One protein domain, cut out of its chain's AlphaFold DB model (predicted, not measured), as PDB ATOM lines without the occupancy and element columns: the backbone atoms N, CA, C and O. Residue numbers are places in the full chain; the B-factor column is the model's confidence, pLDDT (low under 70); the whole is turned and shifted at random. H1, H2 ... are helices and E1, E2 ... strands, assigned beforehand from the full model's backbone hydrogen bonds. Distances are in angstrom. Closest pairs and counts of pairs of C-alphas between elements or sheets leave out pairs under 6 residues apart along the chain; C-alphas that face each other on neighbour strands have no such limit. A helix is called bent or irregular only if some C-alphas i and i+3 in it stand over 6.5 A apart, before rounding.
ATOM      1  N   MET A   1      32.542 -55.813 -24.733       74.75
ATOM      2  CA  MET A   1      31.353 -55.054 -25.181       74.75
ATOM      3  C   MET A   1      30.149 -55.959 -25.019       74.75
ATOM      4  O   MET A   1      30.335 -57.165 -25.087       74.75
ATOM      5  N   ASP A   2      28.977 -55.394 -24.741       89.94
ATOM      6  CA  ASP A   2      27.733 -56.160 -24.615       89.94
ATOM      7  C   ASP A   2      27.186 -56.490 -26.010       89.94
ATOM      8  O   ASP A   2      26.968 -55.572 -26.800       89.94
ATOM      9  N   ALA A   3      27.029 -57.779 -26.311       92.50
ATOM     10  CA  ALA A   3      26.472 -58.274 -27.573       92.50
ATOM     11  C   ALA A   3      25.012 -58.731 -27.419       92.50
ATOM     12  O   ALA A   3      24.235 -58.630 -28.363       92.50
ATOM     13  N   ASP A   4      24.640 -59.165 -26.213       93.50
ATOM     14  CA  ASP A   4      23.356 -59.810 -25.930       93.50
ATOM     15  C   ASP A   4      22.331 -58.838 -25.312       93.50
ATOM     16  O   ASP A   4      21.158 -59.169 -25.133       93.50
ATOM     17  N   GLY A   5      22.740 -57.601 -25.008       91.06
ATOM     18  CA  GLY A   5      21.842 -56.531 -24.564       91.06
ATOM     19  C   GLY A   5      21.407 -56.655 -23.102       91.06
ATOM     20  O   GLY A   5      20.328 -56.171 -22.733       91.06
ATOM     21  N   HIS A   6      22.225 -57.310 -22.278       92.62
ATOM     22  CA  HIS A   6      21.973 -57.548 -20.854       92.62
ATOM     23  C   HIS A   6      22.576 -56.476 -19.939       92.62
ATOM     24  O   HIS A   6      22.306 -56.464 -18.736       92.62
ATOM     25  N   VAL A   7      23.380 -55.557 -20.477       95.06
ATOM     26  CA  VAL A   7      24.068 -54.538 -19.684       95.06
ATOM     27  C   VAL A   7      23.244 -53.257 -19.603       95.06
ATOM     28  O   VAL A   7      22.885 -52.641 -20.605       95.06
ATOM     29  N   ILE A   8      23.010 -52.803 -18.372       95.50
ATOM     30  CA  ILE A   8      22.514 -51.456 -18.080       95.50
ATOM     31  C   ILE A   8      23.701 -50.626 -17.601       95.50
ATOM     32  O   ILE A   8      24.204 -50.811 -16.492       95.50
ATOM     33  N   TYR A   9      24.154 -49.691 -18.429       95.38
ATOM     34  CA  TYR A   9      25.214 -48.764 -18.059       95.38
ATOM     35  C   TYR A   9      24.616 -47.472 -17.521       95.38
ATOM     36  O   TYR A   9      23.816 -46.826 -18.192       95.38
ATOM     37  N   ILE A  10      25.045 -47.064 -16.328       94.69
ATOM     38  CA  ILE A  10      24.586 -45.843 -15.664       94.69
ATOM     39  C   ILE A  10      25.779 -44.916 -15.451       94.69
ATOM     40  O   ILE A  10      26.784 -45.291 -14.843       94.69
ATOM     41  N   LYS A  11      25.646 -43.666 -15.893       91.19
ATOM     42  CA  LYS A  11      26.627 -42.603 -15.680       91.19
ATOM     43  C   LYS A  11      26.009 -41.484 -14.855       91.19
ATOM     44  O   LYS A  11      25.029 -40.864 -15.257       91.19
ATOM     45  N   ARG A  12      26.634 -41.203 -13.712       90.38
ATOM     46  CA  ARG A  12      26.159 -40.192 -12.765       90.38
ATOM     47  C   ARG A  12      26.934 -38.890 -12.862       90.38
ATOM     48  O   ARG A  12      28.161 -38.931 -12.753       90.38
ATOM     49  N   PHE A  13      26.249 -37.750 -12.981       89.31
ATOM     50  CA  PHE A  13      26.912 -36.435 -13.003       89.31
ATOM     51  C   PHE A  13      27.353 -35.976 -11.609       89.31
ATOM     52  O   PHE A  13      28.281 -35.177 -11.483       89.31
ATOM     53  N   SER A  14      26.767 -36.541 -10.550       87.81
ATOM     54  CA  SER A  14      27.106 -36.234  -9.152       87.81
ATOM     55  C   SER A  14      28.581 -36.451  -8.796       87.81
ATOM     56  O   SER A  14      29.114 -35.764  -7.931       87.81
ATOM     57  N   LYS A  15      29.249 -37.389  -9.477       84.38
ATOM     58  CA  LYS A  15      30.639 -37.784  -9.207       84.38
ATOM     59  C   LYS A  15      31.680 -36.873  -9.848       84.38
ATOM     60  O   LYS A  15      32.810 -36.852  -9.372       84.38
ATOM     61  N   PHE A  16      31.337 -36.191 -10.937       85.69
ATOM     62  CA  PHE A  16      32.309 -35.395 -11.687       85.69
ATOM     63  C   PHE A  16      31.910 -33.941 -11.880       85.69
ATOM     64  O   PHE A  16      32.794 -33.142 -12.149       85.69
ATOM     65  N   LEU A  17      30.638 -33.571 -11.729       86.56
ATOM     66  CA  LEU A  17      30.206 -32.180 -11.841       86.56
ATOM     67  C   LEU A  17      29.881 -31.578 -10.471       86.56
ATOM     68  O   LEU A  17      30.583 -30.687 -10.010       86.56
ATOM     69  N   SER A  18      28.823 -32.060  -9.817       86.19
ATOM     70  CA  SER A  18      28.414 -31.614  -8.481       86.19
ATOM     71  C   SER A  18      27.336 -32.536  -7.920       86.19
ATOM     72  O   SER A  18      26.429 -32.942  -8.653       86.19
ATOM     73  N   SER A  19      27.377 -32.813  -6.614       83.38
ATOM     74  CA  SER A  19      26.345 -33.583  -5.904       83.38
ATOM     75  C   SER A  19      24.941 -32.973  -6.038       83.38
ATOM     76  O   SER A  19      23.956 -33.708  -6.012       83.38
ATOM     77  N   GLY A  20      24.838 -31.658  -6.264       85.31
ATOM     78  CA  GLY A  20      23.572 -30.947  -6.466       85.31
ATOM     79  C   GLY A  20      22.952 -31.096  -7.861       85.31
ATOM     80  O   GLY A  20      21.818 -30.674  -8.062       85.31
ATOM     81  N   CYS A  21      23.656 -31.699  -8.828       85.44
ATOM     82  CA  CYS A  21      23.180 -31.773 -10.212       85.44
ATOM     83  C   CYS A  21      21.904 -32.629 -10.355       85.44
ATOM     84  O   CYS A  21      21.050 -32.312 -11.175       85.44
ATOM     85  N   ARG A  22      21.746 -33.686  -9.539       83.88
ATOM     86  CA  ARG A  22      20.571 -34.590  -9.540       83.88
ATOM     87  C   ARG A  22      20.137 -35.055 -10.944       83.88
ATOM     88  O   ARG A  22      18.954 -35.244 -11.212       83.88
ATOM     89  N   ILE A  23      21.108 -35.237 -11.836       88.69
ATOM     90  CA  ILE A  23      20.926 -35.795 -13.174       88.69
ATOM     91  C   ILE A  23      21.896 -36.954 -13.318       88.69
ATOM     92  O   ILE A  23      23.088 -36.806 -13.055       88.69
ATOM     93  N   ASP A  24      21.368 -38.069 -13.800       89.69
ATOM     94  CA  ASP A  24      22.113 -39.238 -14.233       89.69
ATOM     95  C   ASP A  24      21.597 -39.633 -15.625       89.69
ATOM     96  O   ASP A  24      20.463 -39.319 -15.996       89.69
ATOM     97  N   VAL A  25      22.432 -40.311 -16.406       91.50
ATOM     98  CA  VAL A  25      22.059 -40.879 -17.708       91.50
ATOM     99  C   VAL A  25      22.327 -42.373 -17.704       91.50
ATOM    100  O   VAL A  25      23.219 -42.852 -17.000       91.50
ATOM    101  N   LEU A  26      21.564 -43.114 -18.497       94.38
ATOM    102  CA  LEU A  26      21.755 -44.546 -18.668       94.38
ATOM    103  C   LEU A  26      21.672 -44.932 -20.141       94.38
ATOM    104  O   LEU A  26      21.032 -44.240 -20.929       94.38
ATOM    105  N   THR A  27      22.304 -46.045 -20.489       94.62
ATOM    106  CA  THR A  27      22.113 -46.736 -21.767       94.62
ATOM    107  C   THR A  27      21.902 -48.224 -21.497       94.62
ATOM    108  O   THR A  27      22.527 -48.789 -20.597       94.62
ATOM    109  N   ALA A  28      20.970 -48.828 -22.223       95.44
ATOM    110  CA  ALA A  28      20.590 -50.235 -22.130       95.44
ATOM    111  C   ALA A  28      19.911 -50.657 -23.446       95.44
ATOM    112  O   ALA A  28      19.641 -49.810 -24.303       95.44
ATOM    113  N   SER A  29      19.599 -51.944 -23.602       96.06
ATOM    114  CA  SER A  29      18.826 -52.435 -24.749       96.06
ATOM    115  C   SER A  29      17.427 -51.805 -24.814       96.06
ATOM    116  O   SER A  29      16.828 -51.454 -23.792       96.06
ATOM    117  N   SER A  30      16.884 -51.654 -26.025       93.19
ATOM    118  CA  SER A  30      15.635 -50.918 -26.271       93.19
ATOM    119  C   SER A  30      14.447 -51.443 -25.456       93.19
ATOM    120  O   SER A  30      13.645 -50.656 -24.957       93.19
ATOM    121  N   SER A  31      14.349 -52.763 -25.265       94.12
ATOM    122  CA  SER A  31      13.295 -53.386 -24.452       94.12
ATOM    123  C   SER A  31      13.368 -52.948 -22.983       94.12
ATOM    124  O   SER A  31      12.338 -52.665 -22.368       94.12
ATOM    125  N   ILE A  32      14.578 -52.829 -22.432       95.19
ATOM    126  CA  ILE A  32      14.821 -52.363 -21.066       95.19
ATOM    127  C   ILE A  32      14.543 -50.861 -20.960       95.19
ATOM    128  O   ILE A  32      13.825 -50.444 -20.052       95.19
ATOM    129  N   VAL A  33      15.058 -50.051 -21.892       95.12
ATOM    130  CA  VAL A  33      14.858 -48.590 -21.887       95.12
ATOM    131  C   VAL A  33      13.371 -48.236 -21.938       95.12
ATOM    132  O   VAL A  33      12.923 -47.416 -21.142       95.12
ATOM    133  N   ASN A  34      12.584 -48.897 -22.790       94.62
ATOM    134  CA  ASN A  34      11.143 -48.650 -22.889       94.62
ATOM    135  C   ASN A  34      10.406 -48.952 -21.576       94.62
ATOM    136  O   ASN A  34       9.570 -48.161 -21.136       94.62
ATOM    137  N   ARG A  35      10.755 -50.059 -20.907       94.44
ATOM    138  CA  ARG A  35      10.202 -50.393 -19.584       94.44
ATOM    139  C   ARG A  35      10.593 -49.353 -18.534       94.44
ATOM    140  O   ARG A  35       9.740 -48.921 -17.768       94.44
ATOM    141  N   LEU A  36      11.852 -48.912 -18.532       93.69
ATOM    142  CA  LEU A  36      12.339 -47.884 -17.609       93.69
ATOM    143  C   LEU A  36      11.655 -46.532 -17.833       93.69
ATOM    144  O   LEU A  36      11.332 -45.860 -16.859       93.69
ATOM    145  N   ILE A  37      11.404 -46.140 -19.085       92.56
ATOM    146  CA  ILE A  37      10.654 -44.921 -19.411       92.56
ATOM    147  C   ILE A  37       9.223 -45.031 -18.884       92.56
ATOM    148  O   ILE A  37       8.769 -44.118 -18.200       92.56
ATOM    149  N   ALA A  38       8.539 -46.155 -19.124       93.44
ATOM    150  CA  ALA A  38       7.187 -46.374 -18.615       93.44
ATOM    151  C   ALA A  38       7.138 -46.284 -17.080       93.44
ATOM    152  O   ALA A  38       6.309 -45.560 -16.529       93.44
ATOM    153  N   THR A  39       8.059 -46.948 -16.376       93.12
ATOM    154  CA  THR A  39       8.150 -46.855 -14.910       93.12
ATOM    155  C   THR A  39       8.465 -45.431 -14.455       93.12
ATOM    156  O   THR A  39       7.808 -44.926 -13.549       93.12
ATOM    157  N   LYS A  40       9.412 -44.751 -15.113       90.44
ATOM    158  CA  LYS A  40       9.786 -43.373 -14.790       90.44
ATOM    159  C   LYS A  40       8.615 -42.411 -14.945       90.44
ATOM    160  O   LYS A  40       8.413 -41.589 -14.065       90.44
ATOM    161  N   CYS A  41       7.843 -42.508 -16.024       89.50
ATOM    162  CA  CYS A  41       6.687 -41.640 -16.242       89.50
ATOM    163  C   CYS A  41       5.619 -41.798 -15.153       89.50
ATOM    164  O   CYS A  41       4.969 -40.812 -14.817       89.50
ATOM    165  N   ASN A  42       5.469 -43.002 -14.589       90.44
ATOM    166  CA  ASN A  42       4.545 -43.263 -13.484       90.44
ATOM    167  C   ASN A  42       5.078 -42.775 -12.126       90.44
ATOM    168  O   ASN A  42       4.285 -42.376 -11.280       90.44
ATOM    169  N   SER A  43       6.397 -42.807 -11.902       89.06
ATOM    170  CA  SER A  43       6.994 -42.383 -10.628       89.06
ATOM    171  C   SER A  43       7.280 -40.882 -10.565       89.06
ATOM    172  O   SER A  43       6.965 -40.231  -9.580       89.06
ATOM    173  N   ASP A  44       7.919 -40.345 -11.606       82.31
ATOM    174  CA  ASP A  44       8.408 -38.972 -11.686       82.31
ATOM    175  C   ASP A  44       8.370 -38.515 -13.148       82.31
ATOM    176  O   ASP A  44       9.269 -38.796 -13.954       82.31
ATOM    177  N   LEU A  45       7.303 -37.782 -13.479       75.38
ATOM    178  CA  LEU A  45       6.935 -37.394 -14.842       75.38
ATOM    179  C   LEU A  45       8.066 -36.678 -15.603       75.38
ATOM    180  O   LEU A  45       8.132 -36.754 -16.831       75.38
ATOM    181  N   ARG A  46       8.960 -35.962 -14.902       75.38
ATOM    182  CA  ARG A  46      10.055 -35.206 -15.525       75.38
ATOM    183  C   ARG A  46      11.278 -35.066 -14.626       75.38
ATOM    184  O   ARG A  46      11.181 -34.983 -13.411       75.38
ATOM    185  N   ASN A  47      12.444 -34.969 -15.262       82.88
ATOM    186  CA  ASN A  47      13.674 -34.525 -14.607       82.88
ATOM    187  C   ASN A  47      13.676 -32.985 -14.462       82.88
ATOM    188  O   ASN A  47      13.031 -32.306 -15.269       82.88
ATOM    189  N   PRO A  48      14.447 -32.405 -13.521       86.69
ATOM    190  CA  PRO A  48      14.566 -30.952 -13.368       86.69
ATOM    191  C   PRO A  48      15.031 -30.274 -14.668       86.69
ATOM    192  O   PRO A  48      16.145 -30.509 -15.142       86.69
ATOM    193  N   LEU A  49      14.174 -29.450 -15.282       89.50
ATOM    194  CA  LEU A  49      14.458 -28.816 -16.581       89.50
ATOM    195  C   LEU A  49      15.574 -27.772 -16.491       89.50
ATOM    196  O   LEU A  49      16.408 -27.684 -17.390       89.50
ATOM    197  N   LEU A  50      15.617 -27.015 -15.391       90.94
ATOM    198  CA  LEU A  50      16.649 -26.004 -15.158       90.94
ATOM    199  C   LEU A  50      18.046 -26.633 -15.197       90.94
ATOM    200  O   LEU A  50      18.925 -26.157 -15.913       90.94
ATOM    201  N   THR A  51      18.229 -27.746 -14.485       90.06
ATOM    202  CA  THR A  51      19.525 -28.422 -14.426       90.06
ATOM    203  C   THR A  51      19.886 -29.086 -15.752       90.06
ATOM    204  O   THR A  51      21.047 -29.042 -16.146       90.06
ATOM    205  N   GLN A  52      18.908 -29.624 -16.491       90.38
ATOM    206  CA  GLN A  52      19.143 -30.143 -17.847       90.38
ATOM    207  C   GLN A  52      19.629 -29.040 -18.793       90.38
ATOM    208  O   GLN A  52      20.593 -29.244 -19.529       90.38
ATOM    209  N   LYS A  53      19.012 -27.854 -18.736       92.06
ATOM    210  CA  LYS A  53      19.401 -26.705 -19.562       92.06
ATOM    211  C   LYS A  53      20.793 -26.183 -19.203       92.06
ATOM    212  O   LYS A  53      21.568 -25.873 -20.102       92.06
ATOM    213  N   ALA A  54      21.130 -26.137 -17.915       89.62
ATOM    214  CA  ALA A  54      22.463 -25.751 -17.454       89.62
ATOM    215  C   ALA A  54      23.550 -26.763 -17.870       89.62
ATOM    216  O   ALA A  54      24.685 -26.381 -18.143       89.62
ATOM    217  N   LEU A  55      23.201 -28.051 -17.940       89.31
ATOM    218  CA  LEU A  55      24.122 -29.131 -18.292       89.31
ATOM    219  C   LEU A  55      24.364 -29.256 -19.804       89.31
ATOM    220  O   LEU A  55      25.415 -29.736 -20.221       89.31
ATOM    221  N   LEU A  56      23.412 -28.816 -20.626       90.00
ATOM    222  CA  LEU A  56      23.472 -28.926 -22.082       90.00
ATOM    223  C   LEU A  56      24.792 -28.404 -22.698       90.00
ATOM    224  O   LEU A  56      25.457 -29.190 -23.376       90.00
ATOM    225  N   PRO A  57      25.250 -27.161 -22.428       87.75
ATOM    226  CA  PRO A  57      26.522 -26.673 -22.969       87.75
ATOM    227  C   PRO A  57      27.729 -27.447 -22.424       87.75
ATOM    228  O   PRO A  57      28.716 -27.620 -23.131       87.75
ATOM    229  N   PHE A  58      27.656 -27.959 -21.192       84.69
ATOM    230  CA  PHE A  58      28.736 -28.752 -20.604       84.69
ATOM    231  C   PHE A  58      28.947 -30.071 -21.360       84.69
ATOM    232  O   PHE A  58      30.087 -30.491 -21.541       84.69
ATOM    233  N   VAL A  59      27.859 -30.709 -21.807       84.75
ATOM    234  CA  VAL A  59      27.891 -31.984 -22.545       84.75
ATOM    235  C   VAL A  59      28.183 -31.784 -24.034       84.75
ATOM    236  O   VAL A  59      28.881 -32.607 -24.622       84.75
ATOM    237  N   GLN A  60      27.655 -30.721 -24.647       83.81
ATOM    238  CA  GLN A  60      27.811 -30.457 -26.084       83.81
ATOM    239  C   GLN A  60      29.188 -29.891 -26.457       83.81
ATOM    240  O   GLN A  60      29.650 -30.100 -27.575       83.81
TER     241      GLN A  60
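Overview. This is residues 1 to 60 of the 94 residues of the protein "Transcriptional regulator, GntR family" of Clostridium botulinum (strain Loch Maree / Type A3) (UniProt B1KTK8). A small two-stranded hairpin, E1 and E2, forms one side of a loose, open frame; H1 slants away from the end of E2, and H2 lies apart beyond the hairpin's other end. The 60 printed residues run E1, E2, H1, H2, with an antiparallel sheet and a mixed class. The whole is loose, with a radius of gyration of the C-alphas of 13.3 A and spans of 34 by 30 by 20 A.

Arrangement. Look first at the hairpin of E1, residues 9 to 12, and E2, residues 24 to 27, antiparallel at 165 degrees; N 11 and O 25 are 2.8 A apart, within hydrogen-bond range. From E2 a tight link leads to H1, residues 30 to 43; their closest C-alphas, Thr 27 and Val 33, are 7.5 A apart. H2, residues 49 to 60, is apart from E1, E2 and H1. Every O i to N i+4 pair is within hydrogen-bond range in H1, 6 of 8 in H2. H2 is irregular, but only just: C-alphas 54 and 57 are 6.9 A apart.

Along the chain. Find C-alpha 9 at (25.214, -48.764, -18.059), where E1 begins; E1 is 10.1 A long and E2 10.6 A. H1 runs 19.8 A from C-alpha 30; H2 runs 16.5 A to C-alpha 60 at (27.811, -30.457, -26.084).

Size, cuts and confidence. The C-alphas farthest apart, Asp 4 and Leu 50, are 36.1 A apart. Residues 38 to 44, of which 38 to 43 belong to H1, stand free. The E1 to E2 link is long; the printed part has no cut, and no printed residue is under 70 in pLDDT.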